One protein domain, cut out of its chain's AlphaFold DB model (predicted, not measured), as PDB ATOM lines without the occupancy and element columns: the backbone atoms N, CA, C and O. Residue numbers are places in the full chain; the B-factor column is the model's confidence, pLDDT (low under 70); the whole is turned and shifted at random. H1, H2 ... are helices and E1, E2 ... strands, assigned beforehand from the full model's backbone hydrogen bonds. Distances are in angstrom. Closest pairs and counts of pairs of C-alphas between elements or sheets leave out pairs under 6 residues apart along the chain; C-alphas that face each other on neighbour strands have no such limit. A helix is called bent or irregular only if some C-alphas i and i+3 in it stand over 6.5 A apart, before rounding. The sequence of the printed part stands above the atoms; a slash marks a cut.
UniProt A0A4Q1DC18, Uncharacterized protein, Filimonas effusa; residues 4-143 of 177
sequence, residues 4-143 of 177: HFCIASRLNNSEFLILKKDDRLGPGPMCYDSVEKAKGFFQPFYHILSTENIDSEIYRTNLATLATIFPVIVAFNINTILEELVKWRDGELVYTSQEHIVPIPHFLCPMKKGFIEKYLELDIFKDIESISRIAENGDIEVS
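AT A GLANCE: This is residues 4 to 143 of the 177 residues of an uncharacterized protein of Filimonas effusa (UniProt A0A4Q1DC18). A strongly twisted sheet of six strands makes the body at one end, with H1 over one face and short H4 over the other. H1 and H2 form a helical hairpin that reaches along the long axis, and H5 with the small hairpin E7 E8 runs past the sheet in the same direction. The 140 printed residues have five named helices and eight named strands, in the order E1 E2 H1 H2 E3 H3 E4 E5 H4 E6 H5 E7 E8, class mixed; the sheet order is E4 E5 E2 E1 E3 E6, antiparallel. The whole is compact, with a radius of gyration of the C-alphas of 16.2 A, and spans 53 by 29 by 27 A.

HOW THE PARTS SIT: Start at E1, residues 4 to 11, in a hairpin with E2, residues 14 to 20; N 9 and O 16 are 2.9 A apart, within hydrogen-bond range. E3, residues 71 to 77, is E1's other neighbour, with N 6 and O 74 at 2.8 A. E5, residues 106 to 111, neighbours E2, with N 19 and O 107 at 2.8 A. The edge strands are E4, residues 94 to 96, with N 94 and O 108 at 2.9 A, and E6, residues 120 to 123, with N 73 and O 122 at 2.9 A. H1, residues 35 to 48, is over E1 and E3 at a height over the sheet of 10.2 A; C-alphas Phe 5 and Val 35 are closest, 6.1 A. H2, residues 57 to 69, touches H1 with residues 58 to 62 alone, closest at C-alphas Ile 48 and Tyr 59, 7.1 A, opposite ways at a tilt of 35.5 degrees, only just steep. E2, H1, H2 and E3 make a split strand-helix-strand unit, E1 lying between its strands, with a right-handed crossover. H4, residues 115 to 119, is on the opposite face from H1. H3, residues 81 to 88, is on the sheet, over none of its strands. H5, residues 124 to 129, only grazes it. In the hairpin of E7, residues 132 to 134, and E8, residues 140 to 142, N 141 and O 133 are 2.7 A apart. O i to N i+4 pairs are within range throughout H2, H3, H4 and H5, and in 7 of 10 in irregular H1, where C-alphas 41 and 44 are 7.3 A apart.

IN THESE COORDINATES: Find C-alpha 4 at (83.221, 169.193, 134.406); E1 runs 22.6 A from there. H1 measures 20.8 A, E3 20.2 A. E8 ends at C-alpha 142, (91.841, 176.696, 161.820).

THE WHOLE: C-alphas Arg 24 and Asn 137 are farthest apart, 55.6 A. The printed part has no cut; the link E2 to H1 is long. Mean pLDDT of the printed part is 72.3, under 70 at residues 22 to 26, 42 to 69, 95 to 105 and 128 to 143.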
ATOM      1  N   HIS A   4      83.997 169.863 133.366       91.31
ATOM      2  CA  HIS A   4      83.221 169.193 134.406       91.31
ATOM      3  C   HIS A   4      84.170 168.750 135.517       91.31
ATOM      4  O   HIS A   4      85.272 168.282 135.231       91.31
ATOM      5  N   PHE A   5      83.723 168.874 136.761       92.19
ATOM      6  CA  PHE A   5      84.495 168.551 137.957       92.19
ATOM      7  C   PHE A   5      83.892 167.320 138.610       92.19
ATOM      8  O   PHE A   5      82.755 167.376 139.067       92.19
ATOM      9  N   CYS A   6      84.614 166.209 138.610       92.25
ATOM     10  CA  CYS A   6      84.110 164.934 139.095       92.25
ATOM     11  C   CYS A   6      84.837 164.499 140.362       92.25
ATOM     12  O   CYS A   6      85.984 164.879 140.602       92.25
ATOM     13  N   ILE A   7      84.149 163.697 141.168       90.50
ATOM     14  CA  ILE A   7      84.672 163.237 142.448       90.50
ATOM     15  C   ILE A   7      85.480 161.952 142.267       90.50
ATOM     16  O   ILE A   7      85.009 160.994 141.652       90.50
ATOM     17  N   ALA A   8      86.684 161.924 142.829       91.62
ATOM     18  CA  ALA A   8      87.566 160.765 142.840       91.62
ATOM     19  C   ALA A   8      88.205 160.576 144.226       91.62
ATOM     20  O   ALA A   8      88.118 161.447 145.089       91.62
ATOM     21  N   SER A   9      88.823 159.416 144.443       88.44
ATOM     22  CA  SER A   9      89.431 159.037 145.720       88.44
ATOM     23  C   SER A   9      90.629 158.121 145.502       88.44
ATOM     24  O   SER A   9      90.647 157.342 144.543       88.44
ATOM     25  N   ARG A  10      91.603 158.166 146.415       82.44
ATOM     26  CA  ARG A  10      92.710 157.205 146.464       82.44
ATOM     27  C   ARG A  10      92.573 156.328 147.710       82.44
ATOM     28  O   ARG A  10      92.706 156.820 148.819       82.44
ATOM     29  N   LEU A  11      92.348 155.028 147.530       75.06
ATOM     30  CA  LEU A  11      92.186 154.066 148.624       75.06
ATOM     31  C   LEU A  11      93.223 152.950 148.480       75.06
ATOM     32  O   LEU A  11      93.258 152.276 147.453       75.06
ATOM     33  N   ASN A  12      94.061 152.744 149.500       71.75
ATOM     34  CA  ASN A  12      95.105 151.705 149.515       71.75
ATOM     35  C   ASN A  12      95.993 151.694 148.250       71.75
ATOM     36  O   ASN A  12      96.266 150.637 147.687       71.75
ATOM     37  N   ASN A  13      96.440 152.872 147.796       72.00
ATOM     38  CA  ASN A  13      97.209 153.093 146.555       72.00
ATOM     39  C   ASN A  13      96.470 152.819 145.233       72.00
ATOM     40  O   ASN A  13      97.070 152.983 144.169       72.00
ATOM     41  N   SER A  14      95.186 152.476 145.281       79.50
ATOM     42  CA  SER A  14      94.324 152.371 144.106       79.50
ATOM     43  C   SER A  14      93.544 153.666 143.894       79.50
ATOM     44  O   SER A  14      93.176 154.352 144.850       79.50
ATOM     45  N   GLU A  15      93.304 154.017 142.635       88.81
ATOM     46  CA  GLU A  15      92.616 155.249 142.246       88.81
ATOM     47  C   GLU A  15      91.210 154.928 141.757       88.81
ATOM     48  O   GLU A  15      91.006 153.990 140.985       88.81
ATOM     49  N   PHE A  16      90.232 155.707 142.205       90.88
ATOM     50  CA  PHE A  16      88.831 155.457 141.904       90.88
ATOM     51  C   PHE A  16      88.126 156.735 141.487       90.88
ATOM     52  O   PHE A  16      88.283 157.778 142.122       90.88
ATOM     53  N   LEU A  17      87.286 156.638 140.458       91.81
ATOM     54  CA  LEU A  17      86.254 157.633 140.192       91.81
ATOM     55  C   LEU A  17      84.976 157.228 140.931       91.81
ATOM     56  O   LEU A  17      84.540 156.078 140.834       91.81
ATOM     57  N   ILE A  18      84.367 158.170 141.652       88.69
ATOM     58  CA  ILE A  18      83.124 157.930 142.383       88.69
ATOM     59  C   ILE A  18      81.944 158.090 141.425       88.69
ATOM     60  O   ILE A  18      81.743 159.140 140.805       88.69
ATOM     61  N   LEU A  19      81.148 157.031 141.313       86.75
ATOM     62  CA  LEU A  19      79.929 157.013 140.521       86.75
ATOM     63  C   LEU A  19      78.714 157.078 141.440       86.75
ATOM     64  O   LEU A  19      78.585 156.303 142.392       86.75
ATOM     65  N   LYS A  20      77.781 157.966 141.111       80.94
ATOM     66  CA  LYS A  20      76.478 158.010 141.762       80.94
ATOM     67  C   LYS A  20      75.635 156.847 141.249       80.94
ATOM     68  O   LYS A  20      75.527 156.649 140.038       80.94
ATOM     69  N   LYS A  21      75.008 156.104 142.161       70.62
ATOM     70  CA  LYS A  21      73.957 155.153 141.798       70.62
ATOM     71  C   LYS A  21      72.707 155.933 141.376       70.62
ATOM     72  O   LYS A  21      72.132 156.658 142.184       70.62
ATOM     73  N   ASP A  22      72.312 155.797 140.114       69.50
ATOM     74  CA  ASP A  22      71.019 156.256 139.608       69.50
ATOM     75  C   ASP A  22      70.208 155.033 139.171       69.50
ATOM     76  O   ASP A  22      70.616 154.289 138.277       69.50
ATOM     77  N   ASP A  23      69.064 154.809 139.816       62.41
ATOM     78  CA  ASP A  23      68.236 153.619 139.589       62.41
ATOM     79  C   ASP A  23      67.614 153.573 138.180       62.41
ATOM     80  O   ASP A  23      67.125 152.524 137.762       62.41
ATOM     81  N   ARG A  24      67.625 154.684 137.428       64.12
ATOM     82  CA  ARG A  24      67.055 154.769 136.071       64.12
ATOM     83  C   ARG A  24      68.105 154.700 134.970       64.12
ATOM     84  O   ARG A  24      67.807 154.207 133.887       64.12
ATOM     85  N   LEU A  25      69.299 155.234 135.221       62.97
ATOM     86  CA  LEU A  25      70.345 155.412 134.205       62.97
ATOM     87  C   LEU A  25      71.591 154.553 134.450       62.97
ATOM     88  O   LEU A  25      72.504 154.545 133.624       62.97
ATOM     89  N   GLY A  26      71.622 153.806 135.554       67.81
ATOM     90  CA  GLY A  26      72.812 153.088 135.985       67.81
ATOM     91  C   GLY A  26      73.855 154.024 136.608       67.81
ATOM     92  O   GLY A  26      73.602 155.212 136.824       67.81
ATOM     93  N   PRO A  27      75.037 153.499 136.964       78.88
ATOM     94  CA  PRO A  27      76.060 154.282 137.639       78.88
ATOM     95  C   PRO A  27      76.711 155.292 136.685       78.88
ATOM     96  O   PRO A  27      77.304 154.918 135.674       78.88
ATOM     97  N   GLY A  28      76.623 156.577 137.030       82.69
ATOM     98  CA  GLY A  28      77.228 157.678 136.278       82.69
ATOM     99  C   GLY A  28      78.264 158.435 137.111       82.69
ATOM    100  O   GLY A  28      78.140 158.476 138.338       82.69
ATOM    101  N   PRO A  29      79.287 159.045 136.484       86.81
ATOM    102  CA  PRO A  29      80.289 159.800 137.218       86.81
ATOM    103  C   PRO A  29      79.636 160.994 137.907       86.81
ATOM    104  O   PRO A  29      78.833 161.722 137.318       86.81
ATOM    105  N   MET A  30      79.970 161.184 139.176       86.94
ATOM    106  CA  MET A  30      79.404 162.270 139.957       86.94
ATOM    107  C   MET A  30      80.161 163.557 139.640       86.94
ATOM    108  O   MET A  30      81.260 163.777 140.148       86.94
ATOM    109  N   CYS A  31      79.589 164.368 138.749       88.44
ATOM    110  CA  CYS A  31      80.228 165.562 138.208       88.44
ATOM    111  C   CYS A  31      79.393 166.829 138.424       88.44
ATOM    112  O   CYS A  31      78.163 166.793 138.434       88.44
ATOM    113  N   TYR A  32      80.089 167.957 138.520       89.50
ATOM    114  CA  TYR A  32      79.550 169.289 138.771       89.50
ATOM    115  C   TYR A  32      80.077 170.284 137.730       89.50
ATOM    116  O   TYR A  32      81.088 170.046 137.065       89.50
ATOM    117  N   ASP A  33      79.388 171.412 137.587       88.69
ATOM    118  CA  ASP A  33      79.743 172.494 136.658       88.69
ATOM    119  C   ASP A  33      80.760 173.492 137.237       88.69
ATOM    120  O   ASP A  33      81.291 174.311 136.487       88.69
ATOM    121  N   SER A  34      81.062 173.413 138.536       87.69
ATOM    122  CA  SER A  34      82.090 174.219 139.200       87.69
ATOM    123  C   SER A  34      82.803 173.442 140.311       87.69
ATOM    124  O   SER A  34      82.261 172.475 140.859       87.69
ATOM    125  N   VAL A  35      84.017 173.886 140.658       82.81
ATOM    126  CA  VAL A  35      84.790 173.334 141.780       82.81
ATOM    127  C   VAL A  35      84.041 173.556 143.092       82.81
ATOM    128  O   VAL A  35      83.975 172.653 143.912       82.81
ATOM    129  N   GLU A  36      83.405 174.711 143.285       81.81
ATOM    130  CA  GLU A  36      82.677 175.066 144.509       81.81
ATOM    131  C   GLU A  36      81.496 174.126 144.763       81.81
ATOM    132  O   GLU A  36      81.292 173.683 145.893       81.81
ATOM    133  N   LYS A  37      80.742 173.762 143.717       82.38
ATOM    134  CA  LYS A  37      79.652 172.786 143.858       82.38
ATOM    135  C   LYS A  37      80.176 171.384 144.159       82.38
ATOM    136  O   LYS A  37      79.589 170.690 144.987       82.38
ATOM    137  N   ALA A  38      81.292 170.994 143.543       83.94
ATOM    138  CA  ALA A  38      81.968 169.739 143.855       83.94
ATOM    139  C   ALA A  38      82.522 169.724 145.295       83.94
ATOM    140  O   ALA A  38      82.388 168.721 145.988       83.94
ATOM    141  N   LYS A  39      83.058 170.846 145.798       77.06
ATOM    142  CA  LYS A  39      83.467 171.003 147.206       77.06
ATOM    143  C   LYS A  39      82.275 170.901 148.156       77.06
ATOM    144  O   LYS A  39      82.394 170.268 149.200       77.06
ATOM    145  N   GLY A  40      81.131 171.482 147.786       72.88
ATOM    146  CA  GLY A  40      79.892 171.431 148.569       72.88
ATOM    147  C   GLY A  40      79.432 170.007 148.897       72.88
ATOM    148  O   GLY A  40      78.867 169.769 149.960       72.88
ATOM    149  N   PHE A  41      79.744 169.037 148.038       75.06
ATOM    150  CA  PHE A  41      79.455 167.627 148.294       75.06
ATOM    151  C   PHE A  41      80.224 167.055 149.498       75.06
ATOM    152  O   PHE A  41      79.682 166.252 150.254       75.06
ATOM    153  N   PHE A  42      81.462 167.501 149.712       69.00
ATOM    154  CA  PHE A  42      82.287 167.087 150.849       69.00
ATOM    155  C   PHE A  42      82.054 167.924 152.113       69.00
ATOM    156  O   PHE A  42      82.545 167.578 153.185       69.00
ATOM    157  N   GLN A  43      81.272 169.001 152.008       66.50
ATOM    158  CA  GLN A  43      81.008 169.933 153.100       66.50
ATOM    159  C   GLN A  43      80.523 169.269 154.402       66.50
ATOM    160  O   GLN A  43      81.014 169.660 155.461       66.50
ATOM    161  N   PRO A  44      79.636 168.250 154.380       57.12
ATOM    162  CA  PRO A  44      79.243 167.547 155.599       57.12
ATOM    163  C   PRO A  44      80.421 166.908 156.348       57.12
ATOM    164  O   PRO A  44      80.431 166.936 157.572       57.12
ATOM    165  N   PHE A  45      81.441 166.400 155.648       54.41
ATOM    166  CA  PHE A  45      82.630 165.814 156.281       54.41
ATOM    167  C   PHE A  45      83.550 166.881 156.876       54.41
ATOM    168  O   PHE A  45      84.154 166.650 157.920       54.41
ATOM    169  N   TYR A  46      83.605 168.070 156.267       53.59
ATOM    170  CA  TYR A  46      84.319 169.215 156.842       53.59
ATOM    171  C   TYR A  46      83.636 169.734 158.111       53.59
ATOM    172  O   TYR A  46      84.315 170.110 159.060       53.59
ATOM    173  N   HIS A  47      82.300 169.723 158.158       48.62
ATOM    174  CA  HIS A  47      81.528 170.187 159.319       48.62
ATOM    175  C   HIS A  47      81.688 169.302 160.559       48.62
ATOM    176  O   HIS A  47      81.571 169.797 161.678       48.62
ATOM    177  N   ILE A  48      81.972 168.009 160.384       45.53
ATOM    178  CA  ILE A  48      82.237 167.092 161.504       45.53
ATOM    179  C   ILE A  48      83.636 167.345 162.110       45.53
ATOM    180  O   ILE A  48      83.865 167.052 163.280       45.53
ATOM    181  N   LEU A  49      84.556 167.968 161.364       48.47
ATOM    182  CA  LEU A  49      85.902 168.331 161.825       48.47
ATOM    183  C   LEU A  49      85.968 169.676 162.570       48.47
ATOM    184  O   LEU A  49      87.036 170.284 162.628       48.47
ATOM    185  N   SER A  50      84.849 170.151 163.132       44.97
ATOM    186  CA  SER A  50      84.816 171.380 163.938       44.97
ATOM    187  C   SER A  50      85.976 171.427 164.940       44.97
ATOM    188  O   SER A  50      86.206 170.490 165.708       44.97
ATOM    189  N   THR A  51      86.710 172.537 164.924       47.31
ATOM    190  CA  THR A  51      87.975 172.735 165.647       47.31
ATOM    191  C   THR A  51      87.794 173.107 167.110       47.31
ATOM    192  O   THR A  51      88.778 173.268 167.825       47.31
ATOM    193  N   GLU A  52      86.553 173.171 167.592       47.09
ATOM    194  CA  GLU A  52      86.257 173.396 169.011       47.09
ATOM    195  C   GLU A  52      86.821 172.279 169.909       47.09
ATOM    196  O   GLU A  52      86.921 172.461 171.119       47.09
ATOM    197  N   ASN A  53      87.212 171.128 169.337       55.44
ATOM    198  CA  ASN A  53      87.837 170.033 170.075       55.44
ATOM    199  C   ASN A  53      88.737 169.158 169.172       55.44
ATOM    200  O   ASN A  53      88.428 167.996 168.891       55.44
ATOM    201  N   ILE A  54      89.861 169.717 168.701       54.88
ATOM    202  CA  ILE A  54      90.880 169.018 167.877       54.88
ATOM    203  C   ILE A  54      91.393 167.734 168.563       54.88
ATOM    204  O   ILE A  54      91.724 166.746 167.904       54.88
ATOM    205  N   ASP A  55      91.388 167.703 169.897       55.81
ATOM    206  CA  ASP A  55      91.782 166.529 170.679       55.81
ATOM    207  C   ASP A  55      90.685 165.471 170.847       55.81
ATOM    208  O   ASP A  55      90.939 164.405 171.412       55.81
ATOM    209  N   SER A  56      89.479 165.714 170.327       60.72
ATOM    210  CA  SER A  56      88.408 164.723 170.382       60.72
ATOM    211  C   SER A  56      88.698 163.508 169.499       60.72
ATOM    212  O   SER A  56      89.210 163.598 168.380       60.72
ATOM    213  N   GLU A  57      88.292 162.338 169.986       62.50
ATOM    214  CA  GLU A  57      88.356 161.078 169.240       62.50
ATOM    215  C   GLU A  57      87.578 161.153 167.916       62.50
ATOM    216  O   GLU A  57      88.002 160.591 166.905       62.50
ATOM    217  N   ILE A  58      86.479 161.915 167.892       60.75
ATOM    218  CA  ILE A  58      85.649 162.141 166.705       60.75
ATOM    219  C   ILE A  58      86.439 162.903 165.636       60.75
ATOM    220  O   ILE A  58      86.464 162.476 164.482       60.75
ATOM    221  N   TYR A  59      87.127 163.989 166.001       63.75
ATOM    222  CA  TYR A  59      87.971 164.736 165.066       63.75
ATOM    223  C   TYR A  59      89.060 163.835 164.466       63.75
ATOM    224  O   TYR A  59      89.176 163.721 163.245       63.75
ATOM    225  N   ARG A  60      89.802 163.115 165.320       61.50
ATOM    226  CA  ARG A  60      90.891 162.217 164.895       61.50
ATOM    227  C   ARG A  60      90.395 161.090 163.989       61.50
ATOM    228  O   ARG A  60      91.046 160.781 162.995       61.50
ATOM    229  N   THR A  61      89.232 160.516 164.289       62.22
ATOM    230  CA  THR A  61      88.621 159.446 163.484       62.22
ATOM    231  C   THR A  61      88.216 159.942 162.100       62.22
ATOM    232  O   THR A  61      88.507 159.289 161.095       62.22
ATOM    233  N   ASN A  62      87.586 161.114 162.012       64.06
ATOM    234  CA  ASN A  62      87.179 161.680 160.726       64.06
ATOM    235  C   ASN A  62      88.384 162.127 159.893       64.06
ATOM    236  O   ASN A  62      88.421 161.873 158.690       64.06
ATOM    237  N   LEU A  63      89.408 162.704 160.528       65.62
ATOM    238  CA  LEU A  63      90.652 163.066 159.855       65.62
ATOM    239  C   LEU A  63      91.378 161.823 159.318       65.62
ATOM    240  O   LEU A  63      91.770 161.797 158.154       65.62
ATOM    241  N   ALA A  64      91.500 160.766 160.129       62.38
ATOM    242  CA  ALA A  64      92.093 159.495 159.711       62.38
ATOM    243  C   ALA A  64      91.303 158.835 158.569       62.38
ATOM    244  O   ALA A  64      91.894 158.272 157.646       62.38
ATOM    245  N   THR A  65      89.972 158.950 158.592       63.47
ATOM    246  CA  THR A  65      89.099 158.469 157.513       63.47
ATOM    247  C   THR A  65      89.395 159.216 156.213       63.47
ATOM    248  O   THR A  65      89.685 158.579 155.201       63.47
ATOM    249  N   LEU A  66      89.430 160.552 156.242       65.81
ATOM    250  CA  LEU A  66      89.756 161.378 155.073       65.81
ATOM    251  C   LEU A  66      91.166 161.105 154.537       65.81
ATOM    252  O   LEU A  66      91.346 161.004 153.326       65.81
ATOM    253  N   ALA A  67      92.149 160.918 155.419       62.72
ATOM    254  CA  ALA A  67      93.515 160.566 155.035       62.72
ATOM    255  C   ALA A  67      93.607 159.169 154.391       62.72
ATOM    256  O   ALA A  67      94.420 158.954 153.494       62.72
ATOM    257  N   THR A  68      92.753 158.230 154.811       63.72
ATOM    258  CA  THR A  68      92.704 156.865 154.260       63.72
ATOM    259  C   THR A  68      92.074 156.825 152.868       63.72
ATOM    260  O   THR A  68      92.499 156.040 152.021       63.72
ATOM    261  N   ILE A  69      91.053 157.655 152.631       67.25
ATOM    262  CA  ILE A  69      90.292 157.656 151.371       67.25
ATOM    263  C   ILE A  69      90.813 158.687 150.363       67.25
ATOM    264  O   ILE A  69      90.529 158.568 149.174       67.25
ATOM    265  N   PHE A  70      91.552 159.697 150.819       76.50
ATOM    266  CA  PHE A  70      92.186 160.748 150.022       76.50
ATOM    267  C   PHE A  70      91.273 161.306 148.907       76.50
ATOM    268  O   PHE A  70      91.492 161.029 147.719       76.50
ATOM    269  N   PRO A  71      90.201 162.033 149.274       80.88
ATOM    270  CA  PRO A  71      89.239 162.531 148.305       80.88
ATOM    271  C   PRO A  71      89.853 163.652 147.461       80.88
ATOM    272  O   PRO A  71      90.608 164.489 147.953       80.88
ATOM    273  N   VAL A  72      89.516 163.690 146.175       87.12
ATOM    274  CA  VAL A  72      90.002 164.705 145.235       87.12
ATOM    275  C   VAL A  72      88.903 165.119 144.260       87.12
ATOM    276  O   VAL A  72      87.960 164.371 143.985       87.12
ATOM    277  N   ILE A  73      89.055 166.311 143.691       90.31
ATOM    278  CA  ILE A  73      88.275 166.766 142.541       90.31
ATOM    279  C   ILE A  73      89.171 166.685 141.312       90.31
ATOM    280  O   ILE A  73      90.260 167.264 141.283       90.31
ATOM    281  N   VAL A  74      88.686 165.991 140.287       94.12
ATOM    282  CA  VAL A  74      89.335 165.897 138.977       94.12
ATOM    283  C   VAL A  74      88.537 166.659 137.925       94.12
ATOM    284  O   VAL A  74      87.307 166.676 137.970       94.12
ATOM    285  N   ALA A  75      89.212 167.290 136.965       94.38
ATOM    286  CA  ALA A  75      88.567 168.080 135.923       94.38
ATOM    287  C   ALA A  75      88.721 167.461 134.531       94.38
ATOM    288  O   ALA A  75      89.822 167.183 134.058       94.38
ATOM    289  N   PHE A  76      87.598 167.341 133.826       90.81
ATOM    290  CA  PHE A  76      87.543 166.868 132.446       90.81
ATOM    291  C   PHE A  76      86.977 167.929 131.522       90.81
ATOM    292  O   PHE A  76      86.142 168.742 131.914       90.81
ATOM    293  N   ASN A  77      87.365 167.878 130.252       90.25
ATOM    294  CA  ASN A  77      86.621 168.567 129.210       90.25
ATOM    295  C   ASN A  77      85.272 167.864 129.011       90.25
ATOM    296  O   ASN A  77      85.229 166.652 128.801       90.25
ATOM    297  N   ILE A  78      84.180 168.632 129.040       85.69
ATOM    298  CA  ILE A  78      82.819 168.107 128.886       85.69
ATOM    299  C   ILE A  78      82.644 167.292 127.595       85.69
ATOM    300  O   ILE A  78      81.918 166.305 127.587       85.69
ATOM    301  N   ASN A  79      83.347 167.668 126.523       87.69
ATOM    302  CA  ASN A  79      83.198 167.038 125.212       87.69
ATOM    303  C   ASN A  79      83.920 165.691 125.103       87.69
ATOM    304  O   ASN A  79      83.595 164.908 124.219       87.69
ATOM    305  N   THR A  80      84.905 165.425 125.963       87.81
ATOM    306  CA  THR A  80      85.766 164.234 125.858       87.81
ATOM    307  C   THR A  80      85.723 163.363 127.108       87.81
ATOM    308  O   THR A  80      86.431 162.363 127.173       87.81
ATOM    309  N   ILE A  81      84.923 163.728 128.117       84.94
ATOM    310  CA  ILE A  81      84.921 163.068 129.426       84.94
ATOM    311  C   ILE A  81      84.699 161.558 129.312       84.94
ATOM    312  O   ILE A  81      85.486 160.796 129.857       84.94
ATOM    313  N   LEU A  82      83.692 161.109 128.558       84.38
ATOM    314  CA  LEU A  82      83.390 159.679 128.435       84.38
ATOM    315  C   LEU A  82      84.540 158.909 127.779       84.38
ATOM    316  O   LEU A  82      84.929 157.853 128.271       84.38
ATOM    317  N   GLU A  83      85.119 159.455 126.710       86.75
ATOM    318  CA  GLU A  83      86.252 158.835 126.018       86.75
ATOM    319  C   GLU A  83      87.482 158.733 126.923       86.75
ATOM    320  O   GLU A  83      88.149 157.701 126.950       86.75
ATOM    321  N   GLU A  84      87.782 159.786 127.686       87.81
ATOM    322  CA  GLU A  84      88.897 159.780 128.631       87.81
ATOM    323  C   GLU A  84      88.646 158.780 129.768       87.81
ATOM    324  O   GLU A  84      89.523 157.973 130.071       87.81
ATOM    325  N   LEU A  85      87.441 158.745 130.343       88.38
ATOM    326  CA  LEU A  85      87.107 157.801 131.412       88.38
ATOM    327  C   LEU A  85      87.231 156.340 130.962       88.38
ATOM    328  O   LEU A  85      87.787 155.521 131.693       88.38
ATOM    329  N   VAL A  86      86.793 156.009 129.743       88.88
ATOM    330  CA  VAL A  86      86.929 154.651 129.189       88.88
ATOM    331  C   VAL A  86      88.400 154.247 129.046       88.88
ATOM    332  O   VAL A  86      88.757 153.123 129.396       88.88
ATOM    333  N   LYS A  87      89.275 155.152 128.587       91.50
ATOM    334  CA  LYS A  87      90.717 154.868 128.432       91.50
ATOM    335  C   LYS A  87      91.414 154.598 129.765       91.50
ATOM    336  O   LYS A  87      92.369 153.815 129.809       91.50
ATOM    337  N   TRP A  88      90.971 155.270 130.824       93.94
ATOM    338  CA  TRP A  88      91.599 155.216 132.143       93.94
ATOM    339  C   TRP A  88      91.040 154.141 133.068       93.94
ATOM    340  O   TRP A  88      91.650 153.886 134.099       93.94
ATOM    341  N   ARG A  89      89.933 153.492 132.716       91.38
ATOM    342  CA  ARG A  89      89.354 152.403 133.507       91.38
ATOM    343  C   ARG A  89      90.305 151.199 133.591       91.38
ATOM    344  O   ARG A  89      90.908 150.821 132.586       91.38
ATOM    345  N   ASP A  90      90.398 150.599 134.777       89.94
ATOM    346  CA  ASP A  90      91.328 149.494 135.088       89.94
ATOM    347  C   ASP A  90      90.636 148.200 135.554       89.94
ATOM    348  O   ASP A  90      91.286 147.231 135.928       89.94
ATOM    349  N   GLY A  91      89.303 148.153 135.542       85.31
ATOM    350  CA  GLY A  91      88.584 146.956 135.973       85.31
ATOM    351  C   GLY A  91      87.074 147.116 136.057       85.31
ATOM    352  O   GLY A  91      86.481 148.065 135.535       85.31
ATOM    353  N   GLU A  92      86.425 146.155 136.701       84.44
ATOM    354  CA  GLU A  92      84.987 146.181 136.959       84.44
ATOM    355  C   GLU A  92      84.609 147.178 138.056       84.44
ATOM    356  O   GLU A  92      85.430 147.553 138.888       84.44
ATOM    357  N   LEU A  93      83.359 147.647 138.029       82.19
ATOM    358  CA  LEU A  93      82.858 148.553 139.058       82.19
ATOM    359  C   LEU A  93      82.763 147.813 140.390       82.19
ATOM    360  O   LEU A  93      82.205 146.720 140.460       82.19
ATOM    361  N   VAL A  94      83.248 148.444 141.452       79.25
ATOM    362  CA  VAL A  94      83.160 147.921 142.812       79.25
ATOM    363  C   VAL A  94      82.020 148.640 143.515       79.25
ATOM    364  O   VAL A  94      82.038 149.861 143.664       79.25
ATOM    365  N   TYR A  95      81.002 147.897 143.940       69.12
ATOM    366  CA  TYR A  95      79.983 148.455 144.821       69.12
ATOM    367  C   TYR A  95      80.541 148.550 146.237       69.12
ATOM    368  O   TYR A  95      81.104 147.583 146.749       69.12
ATOM    369  N   THR A  96      80.353 149.695 146.884       63.25
ATOM    370  CA  THR A  96      80.685 149.857 148.296       63.25
ATOM    371  C   THR A  96      79.492 150.452 149.028       63.25
ATOM    372  O   THR A  96      78.897 151.443 148.608       63.25
ATOM    373  N   SER A  97      79.121 149.817 150.138       53.56
ATOM    374  CA  SER A  97      78.153 150.351 151.096       53.56
ATOM    375  C   SER A  97      78.832 151.196 152.175       53.56
ATOM    376  O   SER A  97      78.204 151.503 153.183       53.56
ATOM    377  N   GLN A  98      80.124 151.518 152.026       52.66
ATOM    378  CA  GLN A  98      80.851 152.318 153.006       52.66
ATOM    379  C   GLN A  98      80.408 153.781 152.918       52.66
ATOM    380  O   GLN A  98      81.020 154.595 152.229       52.66
ATOM    381  N   GLU A  99      79.365 154.118 153.674       53.12
ATOM    382  CA  GLU A  99      78.877 155.490 153.884       53.12
ATOM    383  C   GLU A  99      79.966 156.433 154.438       53.12
ATOM    384  O   GLU A  99      79.848 157.652 154.348       53.12
ATOM    385  N   HIS A 100      81.062 155.872 154.964       51.12
ATOM    386  CA  HIS A 100      82.222 156.605 155.478       51.12
ATOM    387  C   HIS A 100      83.044 157.328 154.399       51.12
ATOM    388  O   HIS A 100      83.788 158.244 154.734       51.12
ATOM    389  N   ILE A 101      82.939 156.924 153.124       53.50
ATOM    390  CA  ILE A 101      83.652 157.582 152.014       53.50
ATOM    391  C   ILE A 101      82.810 158.732 151.459       53.50
ATOM    392  O   ILE A 101      83.305 159.836 151.244       53.50
ATOM    393  N   VAL A 102      81.523 158.462 151.231       59.78
ATOM    394  CA  VAL A 102      80.528 159.429 150.762       59.78
ATOM    395  C   VAL A 102      79.143 159.059 151.307       59.78
ATOM    396  O   VAL A 102      78.837 157.874 151.433       59.78
ATOM    397  N   PRO A 103      78.263 160.044 151.577       55.69
ATOM    398  CA  PRO A 103      77.062 159.877 152.400       55.69
ATOM    399  C   PRO A 103      75.896 159.256 151.619       55.69
ATOM    400  O   PRO A 103      74.738 159.343 152.020       55.69
ATOM    401  N   ILE A 104      76.190 158.688 150.451       61.53
ATOM    402  CA  ILE A 104      75.231 158.055 149.561       61.53
ATOM    403  C   ILE A 104      75.821 156.740 149.041       61.53
ATOM    404  O   ILE A 104      77.038 156.645 148.833       61.53
ATOM    405  N   PRO A 105      74.976 155.734 148.763       62.03
ATOM    406  CA  PRO A 105      75.400 154.553 148.032       62.03
ATOM    407  C   PRO A 105      76.066 154.949 146.713       62.03
ATOM    408  O   PRO A 105      75.507 155.702 145.909       62.03
ATOM    409  N   HIS A 106      77.267 154.435 146.493       75.62
ATOM    410  CA  HIS A 106      78.091 154.785 145.349       75.62
ATOM    411  C   HIS A 106      78.794 153.546 144.804       75.62
ATOM    412  O   HIS A 106      78.963 152.531 145.483       75.62
ATOM    413  N   PHE A 107      79.200 153.643 143.543       81.25
ATOM    414  CA  PHE A 107      80.121 152.686 142.954       81.25
ATOM    415  C   PHE A 107      81.486 153.341 142.824       81.25
ATOM    416  O   PHE A 107      81.602 154.523 142.504       81.25
ATOM    417  N   LEU A 108      82.522 152.549 143.038       85.38
ATOM    418  CA  LEU A 108      83.887 152.916 142.732       85.38
ATOM    419  C   LEU A 108      84.216 152.353 141.354       85.38
ATOM    420  O   LEU A 108      84.097 151.152 141.116       85.38
ATOM    421  N   CYS A 109      84.609 153.226 140.436       89.81
ATOM    422  CA  CYS A 109      85.172 152.832 139.154       89.81
ATOM    423  C   CYS A 109      86.695 152.793 139.295       89.81
ATOM    424  O   CYS A 109      87.282 153.868 139.442       89.81
ATOM    425  N   PRO A 110      87.343 151.612 139.270       89.75
ATOM    426  CA  PRO A 110      88.796 151.523 139.351       89.75
ATOM    427  C   PRO A 110      89.443 152.187 138.140       89.75
ATOM    428  O   PRO A 110      89.063 151.925 136.992       89.75
ATOM    429  N   MET A 111      90.427 153.035 138.410       93.62
ATOM    430  CA  MET A 111      91.174 153.795 137.420       93.62
ATOM    431  C   MET A 111      92.648 153.398 137.461       93.62
ATOM    432  O   MET A 111      93.192 153.064 138.514       93.62
ATOM    433  N   LYS A 112      93.304 153.455 136.301       94.12
ATOM    434  CA  LYS A 112      94.733 153.167 136.164       94.12
ATOM    435  C   LYS A 112      95.534 154.156 137.002       94.12
ATOM    436  O   LYS A 112      95.193 155.335 137.074       94.12
ATOM    437  N   LYS A 113      96.645 153.683 137.567       92.06
ATOM    438  CA  LYS A 113      97.585 154.506 138.339       92.06
ATOM    439  C   LYS A 113      97.995 155.769 137.567       92.06
ATOM    440  O   LYS A 113      98.379 155.675 136.401       92.06
ATOM    441  N   GLY A 114      97.961 156.927 138.232       90.38
ATOM    442  CA  GLY A 114      98.288 158.230 137.636       90.38
ATOM    443  C   GLY A 114      97.088 158.964 137.027       90.38
ATOM    444  O   GLY A 114      97.249 160.070 136.511       90.38
ATOM    445  N   PHE A 115      95.885 158.389 137.108       94.06
ATOM    446  CA  PHE A 115      94.639 159.039 136.714       94.06
ATOM    447  C   PHE A 115      94.417 160.326 137.510       94.06
ATOM    448  O   PHE A 115      94.210 161.386 136.920       94.06
ATOM    449  N   ILE A 116      94.504 160.253 138.840       91.50
ATOM    450  CA  ILE A 116      94.309 161.410 139.717       91.50
ATOM    451  C   ILE A 116      95.344 162.483 139.399       91.50
ATOM    452  O   ILE A 116      94.964 163.625 139.193       91.50
ATOM    453  N   GLU A 117      96.627 162.128 139.308       91.50
ATOM    454  CA  GLU A 117      97.701 163.090 139.025       91.50
ATOM    455  C   GLU A 117      97.470 163.843 137.710       91.50
ATOM    456  O   GLU A 117      97.645 165.058 137.652       91.50
ATOM    457  N   LYS A 118      97.007 163.142 136.670       92.50
ATOM    458  CA  LYS A 118      96.751 163.746 135.361       92.50
ATOM    459  C   LYS A 118      95.607 164.761 135.366       92.50
ATOM    460  O   LYS A 118      95.670 165.733 134.614       92.50
ATOM    461  N   TYR A 119      94.548 164.511 136.136       93.31
ATOM    462  CA  TYR A 119      93.318 165.312 136.088       93.31
ATOM    463  C   TYR A 119      93.049 166.110 137.364       93.31
ATOM    464  O   TYR A 119      91.972 166.694 137.476       93.31
ATOM    465  N   LEU A 120      93.981 166.131 138.320       92.75
ATOM    466  CA  LEU A 120      93.812 166.797 139.608       92.75
ATOM    467  C   LEU A 120      93.493 168.280 139.407       92.75
ATOM    468  O   LEU A 120      94.275 169.022 138.820       92.75
ATOM    469  N   GLU A 121      92.356 168.706 139.942       92.69
ATOM    470  CA  GLU A 121      91.994 170.119 140.037       92.69
ATOM    471  C   GLU A 121      92.053 170.590 141.494       92.69
ATOM    472  O   GLU A 121      92.539 171.685 141.759       92.69
ATOM    473  N   LEU A 122      91.605 169.760 142.447       84.06
ATOM    474  CA  LEU A 122      91.695 170.069 143.872       84.06
ATOM    475  C   LEU A 122      92.002 168.826 144.706       84.06
ATOM    476  O   LEU A 122      91.310 167.811 144.616       84.06
ATOM    477  N   ASP A 123      93.013 168.947 145.561       82.75
ATOM    478  CA  ASP A 123      93.287 168.021 146.655       82.75
ATOM    479  C   ASP A 123      92.511 168.505 147.883       82.75
ATOM    480  O   ASP A 123      92.819 169.557 148.442       82.75
ATOM    481  N   ILE A 124      91.465 167.765 148.260       76.56
ATOM    482  CA  ILE A 124      90.573 168.162 149.350       76.56
ATOM    483  C   ILE A 124      91.317 168.223 150.679       76.56
ATOM    484  O   ILE A 124      91.109 169.147 151.460       76.56
ATOM    485  N   PHE A 125      92.183 167.247 150.939       71.12
ATOM    486  CA  PHE A 125      92.891 167.164 152.206       71.12
ATOM    487  C   PHE A 125      93.840 168.357 152.369       71.12
ATOM    488  O   PHE A 125      93.780 169.055 153.379       71.12
ATOM    489  N   LYS A 126      94.624 168.675 151.331       71.12
ATOM    490  CA  LYS A 126      95.514 169.849 151.346       71.12
ATOM    491  C   LYS A 126      94.766 171.175 151.408       71.12
ATOM    492  O   LYS A 126      95.243 172.111 152.043       71.12
ATOM    493  N   ASP A 127      93.615 171.273 150.743       70.38
ATOM    494  CA  ASP A 127      92.762 172.462 150.811       70.38
ATOM    495  C   ASP A 127      92.327 172.719 152.263       70.38
ATOM    496  O   ASP A 127      92.484 173.839 152.738       70.38
ATOM    497  N   ILE A 128      91.923 171.682 153.007       63.78
ATOM    498  CA  ILE A 128      91.614 171.785 154.445       63.78
ATOM    499  C   ILE A 128      92.850 172.181 155.262       63.78
ATOM    500  O   ILE A 128      92.771 173.108 156.065       63.78
ATOM    501  N   GLU A 129      93.992 171.512 155.068       58.09
ATOM    502  CA  GLU A 129      95.225 171.816 155.814       58.09
ATOM    503  C   GLU A 129      95.656 173.279 155.635       58.09
ATOM    504  O   GLU A 129      96.074 173.929 156.598       58.09
ATOM    505  N   SER A 130      95.489 173.827 154.426       52.97
ATOM    506  CA  SER A 130      95.852 175.207 154.086       52.97
ATOM    507  C   SER A 130      94.978 176.288 154.739       52.97
ATOM    508  O   SER A 130      95.352 177.459 154.736       52.97
ATOM    509  N   ILE A 131      93.833 175.914 155.321       53.22
ATOM    510  CA  ILE A 131      92.910 176.830 156.018       53.22
ATOM    511  C   ILE A 131      93.392 177.147 157.452       53.22
ATOM    512  O   ILE A 131      92.854 178.043 158.115       53.22
ATOM    513  N   SER A 132      94.437 176.459 157.918       49.16
ATOM    514  CA  SER A 132      95.107 176.702 159.198       49.16
ATOM    515  C   SER A 132      95.944 177.987 159.131       49.16
ATOM    516  O   SER A 132      97.019 178.016 158.532       49.16
ATOM    517  N   ARG A 133      95.460 179.072 159.739       41.41
ATOM    518  CA  ARG A 133      96.218 180.310 159.951       41.41
ATOM    519  C   ARG A 133      96.924 180.237 161.307       41.41
ATOM    520  O   ARG A 133      96.422 179.616 162.228       41.41
ATOM    521  N   ILE A 134      98.087 180.864 161.445       39.09
ATOM    522  CA  ILE A 134      98.731 181.044 162.755       39.09
ATOM    523  C   ILE A 134      98.302 182.416 163.286       39.09
ATOM    524  O   ILE A 134      98.504 183.425 162.602       39.09
ATOM    525  N   ALA A 135      97.669 182.443 164.455       38.00
ATOM    526  CA  ALA A 135      97.268 183.655 165.158       38.00
ATOM    527  C   ALA A 135      98.481 184.471 165.622       38.00
ATOM    528  O   ALA A 135      99.585 183.949 165.780       38.00
ATOM    529  N   GLU A 136      98.277 185.760 165.908       32.56
ATOM    530  CA  GLU A 136      99.340 186.651 166.409       32.56
ATOM    531  C   GLU A 136      99.933 186.194 167.759       32.56
ATOM    532  O   GLU A 136     101.039 186.594 168.113       32.56
ATOM    533  N   ASN A 137      99.231 185.323 168.494       38.19
ATOM    534  CA  ASN A 137      99.685 184.723 169.749       38.19
ATOM    535  C   ASN A 137     100.441 183.385 169.574       38.19
ATOM    536  O   ASN A 137     100.909 182.830 170.565       38.19
ATOM    537  N   GLY A 138     100.582 182.883 168.340       28.47
ATOM    538  CA  GLY A 138     101.259 181.620 168.031       28.47
ATOM    539  C   GLY A 138     100.359 180.381 167.986       28.47
ATOM    540  O   GLY A 138     100.862 179.303 167.669       28.47
ATOM    541  N   ASP A 139      99.055 180.513 168.241       35.00
ATOM    542  CA  ASP A 139      98.099 179.406 168.141       35.00
ATOM    543  C   ASP A 139      97.728 179.107 166.678       35.00
ATOM    544  O   ASP A 139      97.675 179.999 165.829       35.00
ATOM    545  N   ILE A 140      97.438 177.842 166.365       34.62
ATOM    546  CA  ILE A 140      96.938 177.437 165.044       34.62
ATOM    547  C   ILE A 140      95.422 177.707 164.994       34.62
ATOM    548  O   ILE A 140      94.611 176.908 165.459       34.62
ATOM    549  N   GLU A 141      95.033 178.836 164.410       37.41
ATOM    550  CA  GLU A 141      93.660 179.170 164.035       37.41
ATOM    551  C   GLU A 141      93.256 178.413 162.766       37.41
ATOM    552  O   GLU A 141      93.450 178.865 161.637       37.41
ATOM    553  N   VAL A 142      92.614 177.264 162.926       38.81
ATOM    554  CA  VAL A 142      91.841 176.696 161.820       38.81
ATOM    555  C   VAL A 142      90.578 177.539 161.668       38.81
ATOM    556  O   VAL A 142      89.751 177.576 162.581       38.81
ATOM    557  N   SER A 143      90.453 178.245 160.539       38.47
ATOM    558  CA  SER A 143      89.350 179.179 160.268       38.47
ATOM    559  C   SER A 143      87.993 178.530 160.567       38.47
ATOM    560  O   SER A 143      87.516 177.670 159.825       38.47
TER     561      SER A 143